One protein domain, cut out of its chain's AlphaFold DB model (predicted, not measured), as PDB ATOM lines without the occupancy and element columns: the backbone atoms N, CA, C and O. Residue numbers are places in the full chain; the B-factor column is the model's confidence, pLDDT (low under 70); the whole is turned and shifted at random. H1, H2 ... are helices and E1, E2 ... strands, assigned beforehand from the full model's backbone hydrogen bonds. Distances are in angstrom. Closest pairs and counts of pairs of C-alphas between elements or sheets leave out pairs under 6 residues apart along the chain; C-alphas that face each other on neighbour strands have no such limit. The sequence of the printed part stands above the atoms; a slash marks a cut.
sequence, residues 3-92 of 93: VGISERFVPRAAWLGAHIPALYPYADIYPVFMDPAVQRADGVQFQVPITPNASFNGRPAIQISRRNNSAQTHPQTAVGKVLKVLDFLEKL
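Overview. This is residues 3 to 92 of the 93 residues of an uncharacterized protein of Novosphingobium olei (UniProt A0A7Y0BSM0). With little regular structure, this is a small twisted sheet made by two hairpins, E1 with E2 and E3 with E4, with long loops running from it and one helix, H1, off to one side. The printed part has 90 residues, 30 in named elements, class mixed, ordered E1, E2, E3, E4, H1. The antiparallel sheet runs E1, E2, E4, E3. The whole is compact, radius of gyration of the C-alphas 13.6 A, spans 38 by 31 by 22 A.

Along the chain. Find C-alpha 16 at (-7.190, -44.603, -24.389), where E1, residues 16 to 18, begins. Next come E2, residues 32 to 34, E3, residues 51 to 56, 12.3 A long, and E4, residues 59 to 63, 11.9 A. H1, residues 78 to 90, runs 18.6 A to C-alpha 90 at (-20.665, -49.887, -30.607).

Arrangement. Within hydrogen-bond range, find N 17 and O 33, 2.9 A, between E1 and E2; N 34 and O 62, 2.8 A, between E2 and E4; N 54 and O 61, 2.8 A, between E3 and E4. In H1 every O i to N i+4 pair is within range. H1 is not on the sheet.

Size, cuts and confidence. The farthest C-alphas, Gly 43 and His 74, are 38.2 A apart. The printed part has no cut; its links are long except the tight E3 to E4. Low pLDDT, under 70, includes residues 67 to 82.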
ATOM      1  N   VAL A   3      -6.113 -50.364 -28.195       85.88
ATOM      2  CA  VAL A   3      -7.413 -50.963 -28.496       85.88
ATOM      3  C   VAL A   3      -7.741 -50.712 -29.964       85.88
ATOM      4  O   VAL A   3      -7.388 -49.660 -30.502       85.88
ATOM      5  N   GLY A   4      -8.369 -51.688 -30.621       90.12
ATOM      6  CA  GLY A   4      -8.887 -51.513 -31.976       90.12
ATOM      7  C   GLY A   4     -10.011 -50.479 -31.989       90.12
ATOM      8  O   GLY A   4     -10.862 -50.483 -31.104       90.12
ATOM      9  N   ILE A   5      -9.999 -49.590 -32.977       88.06
ATOM     10  CA  ILE A   5     -11.063 -48.609 -33.222       88.06
ATOM     11  C   ILE A   5     -11.596 -48.778 -34.649       88.06
ATOM     12  O   ILE A   5     -10.976 -49.453 -35.475       88.06
ATOM     13  N   SER A   6     -12.770 -48.209 -34.932       89.31
ATOM     14  CA  SER A   6     -13.443 -48.409 -36.219       89.31
ATOM     15  C   SER A   6     -12.608 -47.913 -37.405       89.31
ATOM     16  O   SER A   6     -11.719 -47.071 -37.277       89.31
ATOM     17  N   GLU A   7     -12.925 -48.413 -38.597       90.62
ATOM     18  CA  GLU A   7     -12.295 -48.002 -39.866       90.62
ATOM     19  C   GLU A   7     -12.531 -46.551 -40.270       90.62
ATOM     20  O   GLU A   7     -11.887 -46.051 -41.187       90.62
ATOM     21  N   ARG A   8     -13.398 -45.848 -39.543       92.25
ATOM     22  CA  ARG A   8     -13.614 -44.409 -39.693       92.25
ATOM     23  C   ARG A   8     -12.443 -43.583 -39.177       92.25
ATOM     24  O   ARG A   8     -12.439 -42.366 -39.360       92.25
ATOM     25  N   PHE A   9     -11.473 -44.227 -38.534       93.12
ATOM     26  CA  PHE A   9     -10.313 -43.588 -37.947       93.12
ATOM     27  C   PHE A   9      -9.011 -44.220 -38.428       93.12
ATOM     28  O   PHE A   9      -8.904 -45.431 -38.633       93.12
ATOM     29  N   VAL A  10      -7.991 -43.376 -38.555       94.00
ATOM     30  CA  VAL A  10      -6.625 -43.772 -38.886       94.00
ATOM     31  C   VAL A  10      -5.695 -43.194 -37.817       94.00
ATOM     32  O   VAL A  10      -5.728 -41.984 -37.608       94.00
ATOM     33  N   PRO A  11      -4.873 -44.012 -37.136       93.06
ATOM     34  CA  PRO A  11      -4.784 -45.472 -37.252       93.06
ATOM     35  C   PRO A  11      -6.002 -46.201 -36.650       93.06
ATOM     36  O   PRO A  11      -6.577 -45.741 -35.672       93.06
ATOM     37  N   ARG A  12      -6.318 -47.410 -37.152       92.50
ATOM     38  CA  ARG A  12      -7.401 -48.298 -36.646       92.50
ATOM     39  C   ARG A  12      -7.133 -48.899 -35.256       92.50
ATOM     40  O   ARG A  12      -7.799 -49.838 -34.827       92.50
ATOM     41  N   ALA A  13      -6.133 -48.388 -34.547       91.94
ATOM     42  CA  ALA A  13      -5.841 -48.749 -33.173       91.94
ATOM     43  C   ALA A  13      -5.275 -47.540 -32.432       91.94
ATOM     44  O   ALA A  13      -4.327 -46.905 -32.898       91.94
ATOM     45  N   ALA A  14      -5.788 -47.271 -31.238       93.12
ATOM     46  CA  ALA A  14      -5.384 -46.139 -30.413       93.12
ATOM     47  C   ALA A  14      -5.175 -46.586 -28.967       93.12
ATOM     48  O   ALA A  14      -5.705 -47.607 -28.535       93.12
ATOM     49  N   TRP A  15      -4.392 -45.840 -28.196       93.44
ATOM     50  CA  TRP A  15      -4.477 -45.944 -26.743       93.44
ATOM     51  C   TRP A  15      -5.599 -45.032 -26.235       93.44
ATOM     52  O   TRP A  15      -5.887 -43.999 -26.840       93.44
ATOM     53  N   LEU A  16      -6.210 -45.412 -25.112       91.25
ATOM     54  CA  LEU A  16      -7.190 -44.603 -24.389       91.25
ATOM     55  C   LEU A  16      -6.693 -44.343 -22.966       91.25
ATOM     56  O   LEU A  16      -5.997 -45.171 -22.375       91.25
ATOM     57  N   GLY A  17      -7.014 -43.173 -22.427       90.88
ATOM     58  CA  GLY A  17      -6.719 -42.787 -21.051       90.88
ATOM     59  C   GLY A  17      -7.907 -42.056 -20.452       90.88
ATOM     60  O   GLY A  17      -8.637 -41.379 -21.167       90.88
ATOM     61  N   ALA A  18      -8.115 -42.187 -19.149       88.69
ATOM     62  CA  ALA A  18      -9.176 -41.475 -18.457       88.69
ATOM     63  C   ALA A  18      -8.707 -41.017 -17.080       88.69
ATOM     64  O   ALA A  18      -7.869 -41.670 -16.453       88.69
ATOM     65  N   HIS A  19      -9.261 -39.904 -16.613       87.38
ATOM     66  CA  HIS A  19      -9.140 -39.483 -15.222       87.38
ATOM     67  C   HIS A  19     -10.455 -39.737 -14.505       87.38
ATOM     68  O   HIS A  19     -11.530 -39.406 -15.007       87.38
ATOM     69  N   ILE A  20     -10.354 -40.308 -13.310       82.25
ATOM     70  CA  ILE A  20     -11.475 -40.397 -12.384       82.25
ATOM     71  C   ILE A  20     -11.338 -39.201 -11.440       82.25
ATOM     72  O   ILE A  20     -10.416 -39.182 -10.624       82.25
ATOM     73  N   PRO A  21     -12.181 -38.167 -11.577       80.88
ATOM     74  CA  PRO A  21     -12.125 -37.006 -10.700       80.88
ATOM     75  C   PRO A  21     -12.581 -37.367  -9.279       80.88
ATOM     76  O   PRO A  21     -13.364 -38.295  -9.084       80.88
ATOM     77  N   ALA A  22     -12.160 -36.570  -8.293       78.69
ATOM     78  CA  ALA A  22     -12.537 -36.751  -6.886       78.69
ATOM     79  C   ALA A  22     -14.057 -36.690  -6.645       78.69
ATOM     80  O   ALA A  22     -14.556 -37.287  -5.700       78.69
ATOM     81  N   LEU A  23     -14.793 -36.003  -7.526       72.38
ATOM     82  CA  LEU A  23     -16.254 -35.925  -7.485       72.38
ATOM     83  C   LEU A  23     -16.948 -37.219  -7.924       72.38
ATOM     84  O   LEU A  23     -18.169 -37.252  -7.982       72.38
ATOM     85  N   TYR A  24     -16.213 -38.275  -8.265       65.94
ATOM     86  CA  TYR A  24     -16.789 -39.592  -8.498       65.94
ATOM     87  C   TYR A  24     -17.680 -40.038  -7.317       65.94
ATOM     88  O   TYR A  24     -17.259 -39.910  -6.168       65.94
ATOM     89  N   PRO A  25     -18.881 -40.602  -7.558       64.56
ATOM     90  CA  PRO A  25     -19.528 -40.896  -8.847       64.56
ATOM     91  C   PRO A  25     -20.349 -39.746  -9.470       64.56
ATOM     92  O   PRO A  25     -20.953 -39.929 -10.528       64.56
ATOM     93  N   TYR A  26     -20.370 -38.576  -8.841       69.44
ATOM     94  CA  TYR A  26     -21.216 -37.418  -9.159       69.44
ATOM     95  C   TYR A  26     -20.576 -36.398 -10.116       69.44
ATOM     96  O   TYR A  26     -21.110 -35.313 -10.319       69.44
ATOM     97  N   ALA A  27     -19.406 -36.695 -10.680       70.88
ATOM     98  CA  ALA A  27     -18.675 -35.735 -11.498       70.88
ATOM     99  C   ALA A  27     -19.343 -35.502 -12.857       70.88
ATOM    100  O   ALA A  27     -19.454 -36.447 -13.636       70.88
ATOM    101  N   ASP A  28     -19.680 -34.253 -13.195       69.00
ATOM    102  CA  ASP A  28     -20.325 -33.859 -14.466       69.00
ATOM    103  C   ASP A  28     -19.545 -34.251 -15.730       69.00
ATOM    104  O   ASP A  28     -20.116 -34.404 -16.815       69.00
ATOM    105  N   ILE A  29     -18.231 -34.414 -15.592       72.94
ATOM    106  CA  ILE A  29     -17.307 -34.759 -16.666       72.94
ATOM    107  C   ILE A  29     -16.376 -35.852 -16.165       72.94
ATOM    108  O   ILE A  29     -15.776 -35.721 -15.101       72.94
ATOM    109  N   TYR A  30     -16.202 -36.888 -16.978       78.06
ATOM    110  CA  TYR A  30     -15.123 -37.858 -16.834       78.06
ATOM    111  C   TYR A  30     -14.147 -37.624 -17.981       78.06
ATOM    112  O   TYR A  30     -14.498 -37.960 -19.114       78.06
ATOM    113  N   PRO A  31     -12.986 -36.989 -17.740       87.31
ATOM    114  CA  PRO A  31     -12.022 -36.707 -18.792       87.31
ATOM    115  C   PRO A  31     -11.537 -38.002 -19.443       87.31
ATOM    116  O   PRO A  31     -11.000 -38.875 -18.761       87.31
ATOM    117  N   VAL A  32     -11.735 -38.122 -20.754       89.56
ATOM    118  CA  VAL A  32     -11.277 -39.255 -21.567       89.56
ATOM    119  C   VAL A  32     -10.443 -38.718 -22.714       89.56
ATOM    120  O   VAL A  32     -10.800 -37.733 -23.364       89.56
ATOM    121  N   PHE A  33      -9.337 -39.400 -22.956       93.31
ATOM    122  CA  PHE A  33      -8.279 -39.019 -23.862       93.31
ATOM    123  C   PHE A  33      -7.935 -40.180 -24.781       93.31
ATOM    124  O   PHE A  33      -8.034 -41.347 -24.391       93.31
ATOM    125  N   MET A  34      -7.480 -39.849 -25.979       93.44
ATOM    126  CA  MET A  34      -7.020 -40.811 -26.966       93.44
ATOM    127  C   MET A  34      -5.722 -40.362 -27.627       93.44
ATOM    128  O   MET A  34      -5.285 -39.217 -27.479       93.44
ATOM    129  N   ASP A  35      -5.124 -41.298 -28.354       94.56
ATOM    130  CA  ASP A  35      -3.901 -41.103 -29.124       94.56
ATOM    131  C   ASP A  35      -3.973 -39.856 -30.033       94.56
ATOM    132  O   ASP A  35      -4.923 -39.729 -30.810       94.56
ATOM    133  N   PRO A  36      -2.995 -38.930 -29.947       94.81
ATOM    134  CA  PRO A  36      -3.000 -37.687 -30.716       94.81
ATOM    135  C   PRO A  36      -2.833 -37.895 -32.225       94.81
ATOM    136  O   PRO A  36      -3.154 -36.996 -32.995       94.81
ATOM    137  N   ALA A  37      -2.329 -39.055 -32.657       93.69
ATOM    138  CA  ALA A  37      -2.129 -39.354 -34.071       93.69
ATOM    139  C   ALA A  37      -3.423 -39.756 -34.793       93.69
ATOM    140  O   ALA A  37      -3.427 -39.883 -36.016       93.69
ATOM    141  N   VAL A  38      -4.508 -39.995 -34.053       94.00
ATOM    142  CA  VAL A  38      -5.773 -40.430 -34.636       94.00
ATOM    143  C   VAL A  38      -6.436 -39.287 -35.384       94.00
ATOM    144  O   VAL A  38      -6.582 -38.180 -34.873       94.00
ATOM    145  N   GLN A  39      -6.883 -39.598 -36.590       94.56
ATOM    146  CA  GLN A  39      -7.602 -38.711 -37.489       94.56
ATOM    147  C   GLN A  39      -8.798 -39.454 -38.075       94.56
ATOM    148  O   GLN A  39      -8.852 -40.686 -38.049       94.56
ATOM    149  N   ARG A  40      -9.770 -38.715 -38.614       93.69
ATOM    150  CA  ARG A  40     -10.856 -39.332 -39.374       93.69
ATOM    151  C   ARG A  40     -10.333 -39.798 -40.733       93.69
ATOM    152  O   ARG A  40      -9.582 -39.084 -41.389       93.69
ATOM    153  N   ALA A  41     -10.749 -40.987 -41.155       94.75
ATOM    154  CA  ALA A  41     -10.351 -41.580 -42.432       94.75
ATOM    155  C   ALA A  41     -10.862 -40.782 -43.646       94.75
ATOM    156  O   ALA A  41     -10.268 -40.849 -44.716       94.75
ATOM    157  N   ASP A  42     -11.934 -40.005 -43.472       94.88
ATOM    158  CA  ASP A  42     -12.497 -39.114 -44.492       94.88
ATOM    159  C   ASP A  42     -11.785 -37.748 -44.578       94.88
ATOM    160  O   ASP A  42     -12.206 -36.879 -45.337       94.88
ATOM    161  N   GLY A  43     -10.721 -37.538 -43.793       91.94
ATOM    162  CA  GLY A  43      -9.954 -36.291 -43.763       91.94
ATOM    163  C   GLY A  43     -10.663 -35.122 -43.074       91.94
ATOM    164  O   GLY A  43     -10.095 -34.034 -42.974       91.94
ATOM    165  N   VAL A  44     -11.884 -35.319 -42.567       92.56
ATOM    166  CA  VAL A  44     -12.618 -34.263 -41.869       92.56
ATOM    167  C   VAL A  44     -11.985 -34.018 -40.502       92.56
ATOM    168  O   VAL A  44     -11.711 -34.944 -39.734       92.56
ATOM    169  N   GLN A  45     -11.777 -32.748 -40.163       89.94
ATOM    170  CA  GLN A  45     -11.224 -32.377 -38.864       89.94
ATOM    171  C   GLN A  45     -12.208 -32.658 -37.726       89.94
ATOM    172  O   GLN A  45     -13.430 -32.566 -37.879       89.94
ATOM    173  N   PHE A  46     -11.664 -32.975 -36.552       89.31
ATOM    174  CA  PHE A  46     -12.461 -33.069 -35.340       89.31
ATOM    175  C   PHE A  46     -13.058 -31.713 -34.968       89.31
ATOM    176  O   PHE A  46     -12.392 -30.684 -35.037       89.31
ATOM    177  N   GLN A  47     -14.318 -31.738 -34.542       86.19
ATOM    178  CA  GLN A  47     -15.038 -30.569 -34.056       86.19
ATOM    179  C   GLN A  47     -15.395 -30.745 -32.579       86.19
ATOM    180  O   GLN A  47     -15.367 -31.854 -32.035       86.19
ATOM    181  N   VAL A  48     -15.777 -29.642 -31.935       79.31
ATOM    182  CA  VAL A  48     -16.294 -29.629 -30.561       79.31
ATOM    183  C   VAL A  48     -17.413 -30.679 -30.424       79.31
ATOM    184  O   VAL A  48     -18.307 -30.726 -31.269       79.31
ATOM    185  N   PRO A  49     -17.393 -31.533 -29.381       77.44
ATOM    186  CA  PRO A  49     -16.628 -31.410 -28.135       77.44
ATOM    187  C   PRO A  49     -15.233 -32.056 -28.134       77.44
ATOM    188  O   PRO A  49     -14.605 -32.104 -27.077       77.44
ATOM    189  N   ILE A  50     -14.735 -32.547 -29.269       88.44
ATOM    190  CA  ILE A  50     -13.386 -33.112 -29.342       88.44
ATOM    191  C   ILE A  50     -12.375 -31.966 -29.319       88.44
ATOM    192  O   ILE A  50     -12.405 -31.078 -30.168       88.44
ATOM    193  N   THR A  51     -11.486 -31.985 -28.327       89.75
ATOM    194  CA  THR A  51     -10.453 -30.961 -28.152       89.75
ATOM    195  C   THR A  51      -9.104 -31.530 -28.596       89.75
ATOM    196  O   THR A  51      -8.566 -32.409 -27.908       89.75
ATOM    197  N   PRO A  52      -8.555 -31.085 -29.743       88.00
ATOM    198  CA  PRO A  52      -7.211 -31.469 -30.160       88.00
ATOM    199  C   PRO A  52      -6.153 -30.831 -29.246       88.00
ATOM    200  O   PRO A  52      -6.431 -29.855 -28.552       88.00
ATOM    201  N   ASN A  53      -4.926 -31.362 -29.270       89.69
ATOM    202  CA  ASN A  53      -3.773 -30.834 -28.519       89.69
ATOM    203  C   ASN A  53      -3.955 -30.797 -26.989       89.69
ATOM    204  O   ASN A  53      -3.396 -29.943 -26.303       89.69
ATOM    205  N   ALA A  54      -4.726 -31.733 -26.441       92.06
ATOM    206  CA  ALA A  54      -4.806 -31.937 -25.003       92.06
ATOM    207  C   ALA A  54      -3.547 -32.651 -24.473       92.06
ATOM    208  O   ALA A  54      -2.713 -33.157 -25.228       92.06
ATOM    209  N   SER A  55      -3.427 -32.738 -23.148       93.06
ATOM    210  CA  SER A  55      -2.401 -33.548 -22.491       93.06
ATOM    211  C   SER A  55      -3.038 -34.537 -21.524       93.06
ATOM    212  O   SER A  55      -3.969 -34.196 -20.799       93.06
ATOM    213  N   PHE A  56      -2.508 -35.758 -21.492       92.81
ATOM    214  CA  PHE A  56      -2.845 -36.772 -20.501       92.81
ATOM    215  C   PHE A  56      -1.577 -37.228 -19.780       92.81
ATOM    216  O   PHE A  56      -0.713 -37.862 -20.380       92.81
ATOM    217  N   ASN A  57      -1.452 -36.934 -18.485       90.81
ATOM    218  CA  ASN A  57      -0.274 -37.289 -17.678       90.81
ATOM    219  C   ASN A  57       1.059 -36.875 -18.340       90.81
ATOM    220  O   ASN A  57       1.997 -37.666 -18.407       90.81
ATOM    221  N   GLY A  58       1.119 -35.660 -18.893       91.75
ATOM    222  CA  GLY A  58       2.316 -35.131 -19.552       91.75
ATOM    223  C   GLY A  58       2.564 -35.655 -20.970       91.75
ATOM    224  O   GLY A  58       3.528 -35.229 -21.600       91.75
ATOM    225  N   ARG A  59       1.703 -36.531 -21.512       93.75
ATOM    226  CA  ARG A  59       1.786 -36.986 -22.909       93.75
ATOM    227  C   ARG A  59       0.776 -36.258 -23.801       93.75
ATOM    228  O   ARG A  59      -0.334 -35.995 -23.333       93.75
ATOM    229  N   PRO A  60       1.109 -35.941 -25.063       95.06
ATOM    230  CA  PRO A  60       0.153 -35.361 -26.002       95.06
ATOM    231  C   PRO A  60      -1.049 -36.286 -26.228       95.06
ATOM    232  O   PRO A  60      -0.897 -37.510 -26.253       95.06
ATOM    233  N   ALA A  61      -2.239 -35.707 -26.370       95.69
ATOM    234  CA  ALA A  61      -3.492 -36.437 -26.509       95.69
ATOM    235  C   ALA A  61      -4.569 -35.620 -27.240       95.69
ATOM    236  O   ALA A  61      -4.473 -34.403 -27.390       95.69
ATOM    237  N   ILE A  62      -5.642 -36.296 -27.640       94.38
ATOM    238  CA  ILE A  62      -6.919 -35.671 -28.001       94.38
ATOM    239  C   ILE A  62      -7.902 -35.946 -26.864       94.38
ATOM    240  O   ILE A  62      -8.035 -37.093 -26.440       94.38
ATOM    241  N   GLN A  63      -8.598 -34.923 -26.366       92.88
ATOM    242  CA  GLN A  63      -9.660 -35.111 -25.374       92.88
ATOM    243  C   GLN A  63     -10.998 -35.327 -26.085       92.88
ATOM    244  O   GLN A  63     -11.432 -34.490 -26.875       92.88
ATOM    245  N   ILE A  64     -11.661 -36.443 -25.782       90.00
ATOM    246  CA  ILE A  64     -12.913 -36.879 -26.424       90.00
ATOM    247  C   ILE A  64     -14.120 -36.887 -25.486       90.00
ATOM    248  O   ILE A  64     -15.250 -37.114 -25.913       90.00
ATOM    249  N   SER A  65     -13.913 -36.633 -24.195       84.00
ATOM    250  CA  SER A  65     -15.006 -36.509 -23.235       84.00
ATOM    251  C   SER A  65     -15.787 -35.209 -23.418       84.00
ATOM    252  O   SER A  65     -15.210 -34.122 -23.444       84.00
ATOM    253  N   ARG A  66     -17.116 -35.319 -23.433       78.00
ATOM    254  CA  ARG A  66     -18.052 -34.192 -23.486       78.00
ATOM    255  C   ARG A  66     -18.538 -33.818 -22.083       78.00
ATOM    256  O   ARG A  66     -18.924 -34.695 -21.312       78.00
ATOM    257  N   ARG A  67     -18.626 -32.515 -21.787       66.00
ATOM    258  CA  ARG A  67     -19.390 -32.014 -20.632       66.00
ATOM    259  C   ARG A  67     -20.883 -32.222 -20.862       66.00
ATOM    260  O   ARG A  67     -21.415 -31.726 -21.854       66.00
ATOM    261  N   ASN A  68     -21.559 -32.923 -19.955       65.44
ATOM    262  CA  ASN A  68     -23.004 -33.117 -20.040       65.44
ATOM    263  C   ASN A  68     -23.689 -32.823 -18.700       65.44
ATOM    264  O   ASN A  68     -23.774 -33.690 -17.835       65.44
ATOM    265  N   ASN A  69     -24.217 -31.605 -18.575       59.53
ATOM    266  CA  ASN A  69     -24.880 -31.134 -17.358       59.53
ATOM    267  C   ASN A  69     -26.249 -31.808 -17.106       59.53
ATOM    268  O   ASN A  69     -26.747 -31.736 -15.992       59.53
ATOM    269  N   SER A  70     -26.872 -32.460 -18.098       59.16
ATOM    270  CA  SER A  70     -28.190 -33.104 -17.937       59.16
ATOM    271  C   SER A  70     -28.125 -34.608 -17.642       59.16
ATOM    272  O   SER A  70     -29.146 -35.225 -17.352       59.16
ATOM    273  N   ALA A  71     -26.938 -35.224 -17.682       56.97
ATOM    274  CA  ALA A  71     -26.773 -36.677 -17.544       56.97
ATOM    275  C   ALA A  71     -26.555 -37.189 -16.102       56.97
ATOM    276  O   ALA A  71     -26.257 -38.374 -15.924       56.97
ATOM    277  N   GLN A  72     -26.678 -36.328 -15.085       56.81
ATOM    278  CA  GLN A  72     -26.247 -36.589 -13.698       56.81
ATOM    279  C   GLN A  72     -27.398 -36.549 -12.683       56.81
ATOM    280  O   GLN A  72     -27.255 -36.006 -11.595       56.81
ATOM    281  N   THR A  73     -28.563 -37.118 -12.994       56.69
ATOM    282  CA  THR A  73     -29.626 -37.233 -11.976       56.69
ATOM    283  C   THR A  73     -29.366 -38.356 -10.965       56.69
ATOM    284  O   THR A  73     -30.020 -38.390  -9.931       56.69
ATOM    285  N   HIS A  74     -28.422 -39.273 -11.237       57.69
ATOM    286  CA  HIS A  74     -28.185 -40.467 -10.417       57.69
ATOM    287  C   HIS A  74     -26.693 -40.875 -10.405       57.69
ATOM    288  O   HIS A  74     -26.038 -40.756 -11.448       57.69
ATOM    289  N   PRO A  75     -26.158 -41.388  -9.272       54.28
ATOM    290  CA  PRO A  75     -24.769 -41.838  -9.161       54.28
ATOM    291  C   PRO A  75     -24.428 -42.906 -10.209       54.28
ATOM    292  O   PRO A  75     -25.197 -43.841 -10.425       54.28
ATOM    293  N   GLN A  76     -23.261 -42.799 -10.852       61.41
ATOM    294  CA  GLN A  76     -22.784 -43.788 -11.826       61.41
ATOM    295  C   GLN A  76     -21.434 -44.361 -11.405       61.41
ATOM    296  O   GLN A  76     -20.478 -43.623 -11.181       61.41
ATOM    297  N   THR A  77     -21.343 -45.688 -11.333       64.12
ATOM    298  CA  THR A  77     -20.084 -46.363 -11.007       64.12
ATOM    299  C   THR A  77     -19.069 -46.222 -12.143       64.12
ATOM    300  O   THR A  77     -19.434 -46.004 -13.302       64.12
ATOM    301  N   ALA A  78     -17.780 -46.376 -11.833       64.38
ATOM    302  CA  ALA A  78     -16.698 -46.258 -12.809       64.38
ATOM    303  C   ALA A  78     -16.864 -47.306 -13.919       64.38
ATOM    304  O   ALA A  78     -16.750 -46.993 -15.101       64.38
ATOM    305  N   VAL A  79     -17.263 -48.522 -13.533       69.56
ATOM    306  CA  VAL A  79     -17.641 -49.600 -14.454       69.56
ATOM    307  C   VAL A  79     -18.846 -49.197 -15.305       69.56
ATOM    308  O   VAL A  79     -18.798 -49.334 -16.522       69.56
ATOM    309  N   GLY A  80     -19.894 -48.618 -14.708       68.62
ATOM    310  CA  GLY A  80     -21.073 -48.151 -15.445       68.62
ATOM    311  C   GLY A  80     -20.758 -47.069 -16.485       68.62
ATOM    312  O   GLY A  80     -21.368 -47.042 -17.554       68.62
ATOM    313  N   LYS A  81     -19.774 -46.203 -16.218       68.69
ATOM    314  CA  LYS A  81     -19.290 -45.215 -17.193       68.69
ATOM    315  C   LYS A  81     -18.497 -45.857 -18.327       68.69
ATOM    316  O   LYS A  81     -18.753 -45.520 -19.479       68.69
ATOM    317  N   VAL A  82     -17.589 -46.788 -18.025       67.00
ATOM    318  CA  VAL A  82     -16.839 -47.534 -19.050       67.00
ATOM    319  C   VAL A  82     -17.796 -48.307 -19.956       67.00
ATOM    320  O   VAL A  82     -17.699 -48.188 -21.172       67.00
ATOM    321  N   LEU A  83     -18.784 -49.002 -19.385       71.31
ATOM    322  CA  LEU A  83     -19.798 -49.734 -20.149       71.31
ATOM    323  C   LEU A  83     -20.622 -48.816 -21.062       71.31
ATOM    324  O   LEU A  83     -20.857 -49.173 -22.207       71.31
ATOM    325  N   LYS A  84     -21.003 -47.612 -20.612       66.44
ATOM    326  CA  LYS A  84     -21.697 -46.633 -21.472       66.44
ATOM    327  C   LYS A  84     -20.831 -46.106 -22.615       66.44
ATOM    328  O   LYS A  84     -21.358 -45.839 -23.688       66.44
ATOM    329  N   VAL A  85     -19.531 -45.913 -22.388       62.81
ATOM    330  CA  VAL A  85     -18.605 -45.501 -23.454       62.81
ATOM    331  C   VAL A  85     -18.455 -46.619 -24.480       62.81
ATOM    332  O   VAL A  85     -18.512 -46.336 -25.670       62.81
ATOM    333  N   LEU A  86     -18.323 -47.873 -24.038       68.62
ATOM    334  CA  LEU A  86     -18.281 -49.030 -24.936       68.62
ATOM    335  C   LEU A  86     -19.589 -49.171 -25.732       68.62
ATOM    336  O   LEU A  86     -19.534 -49.244 -26.953       68.62
ATOM    337  N   ASP A  87     -20.746 -49.075 -25.071       72.25
ATOM    338  CA  ASP A  87     -22.071 -49.108 -25.712       72.25
ATOM    339  C   ASP A  87     -22.258 -47.973 -26.738       72.25
ATOM    340  O   ASP A  87     -22.786 -48.181 -27.828       72.25
ATOM    341  N   PHE A  88     -21.784 -46.762 -26.426       67.88
ATOM    342  CA  PHE A  88     -21.798 -45.635 -27.361       67.88
ATOM    343  C   PHE A  88     -20.877 -45.860 -28.566       67.88
ATOM    344  O   PHE A  88     -21.254 -45.523 -29.685       67.88
ATOM    345  N   LEU A  89     -19.683 -46.420 -28.352       61.44
ATOM    346  CA  LEU A  89     -18.747 -46.744 -29.431       61.44
ATOM    347  C   LEU A  89     -19.288 -47.848 -30.351       61.44
ATOM    348  O   LEU A  89     -19.070 -47.769 -31.554       61.44
ATOM    349  N   GLU A  90     -20.008 -48.835 -29.814       75.62
ATOM    350  CA  GLU A  90     -20.665 -49.887 -30.607       75.62
ATOM    351  C   GLU A  90     -21.830 -49.357 -31.449       75.62
ATOM    352  O   GLU A  90     -22.057 -49.824 -32.562       75.62
ATOM    353  N   LYS A  91     -22.569 -48.373 -30.928       71.00
ATOM    354  CA  LYS A  91     -23.760 -47.801 -31.580       71.00
ATOM    355  C   LYS A  91     -23.471 -46.570 -32.430       71.00
ATOM    356  O   LYS A  91     -24.403 -45.971 -32.967       71.00
ATOM    357  N   LEU A  92     -22.211 -46.156 -32.511       64.06
ATOM    358  CA  LEU A  92     -21.786 -45.035 -33.335       64.06
ATOM    359  C   LEU A  92     -21.966 -45.449 -34.808       64.06
ATOM    360  O   LEU A  92     -21.244 -46.344 -35.251       64.06
TER     361      LEU A  92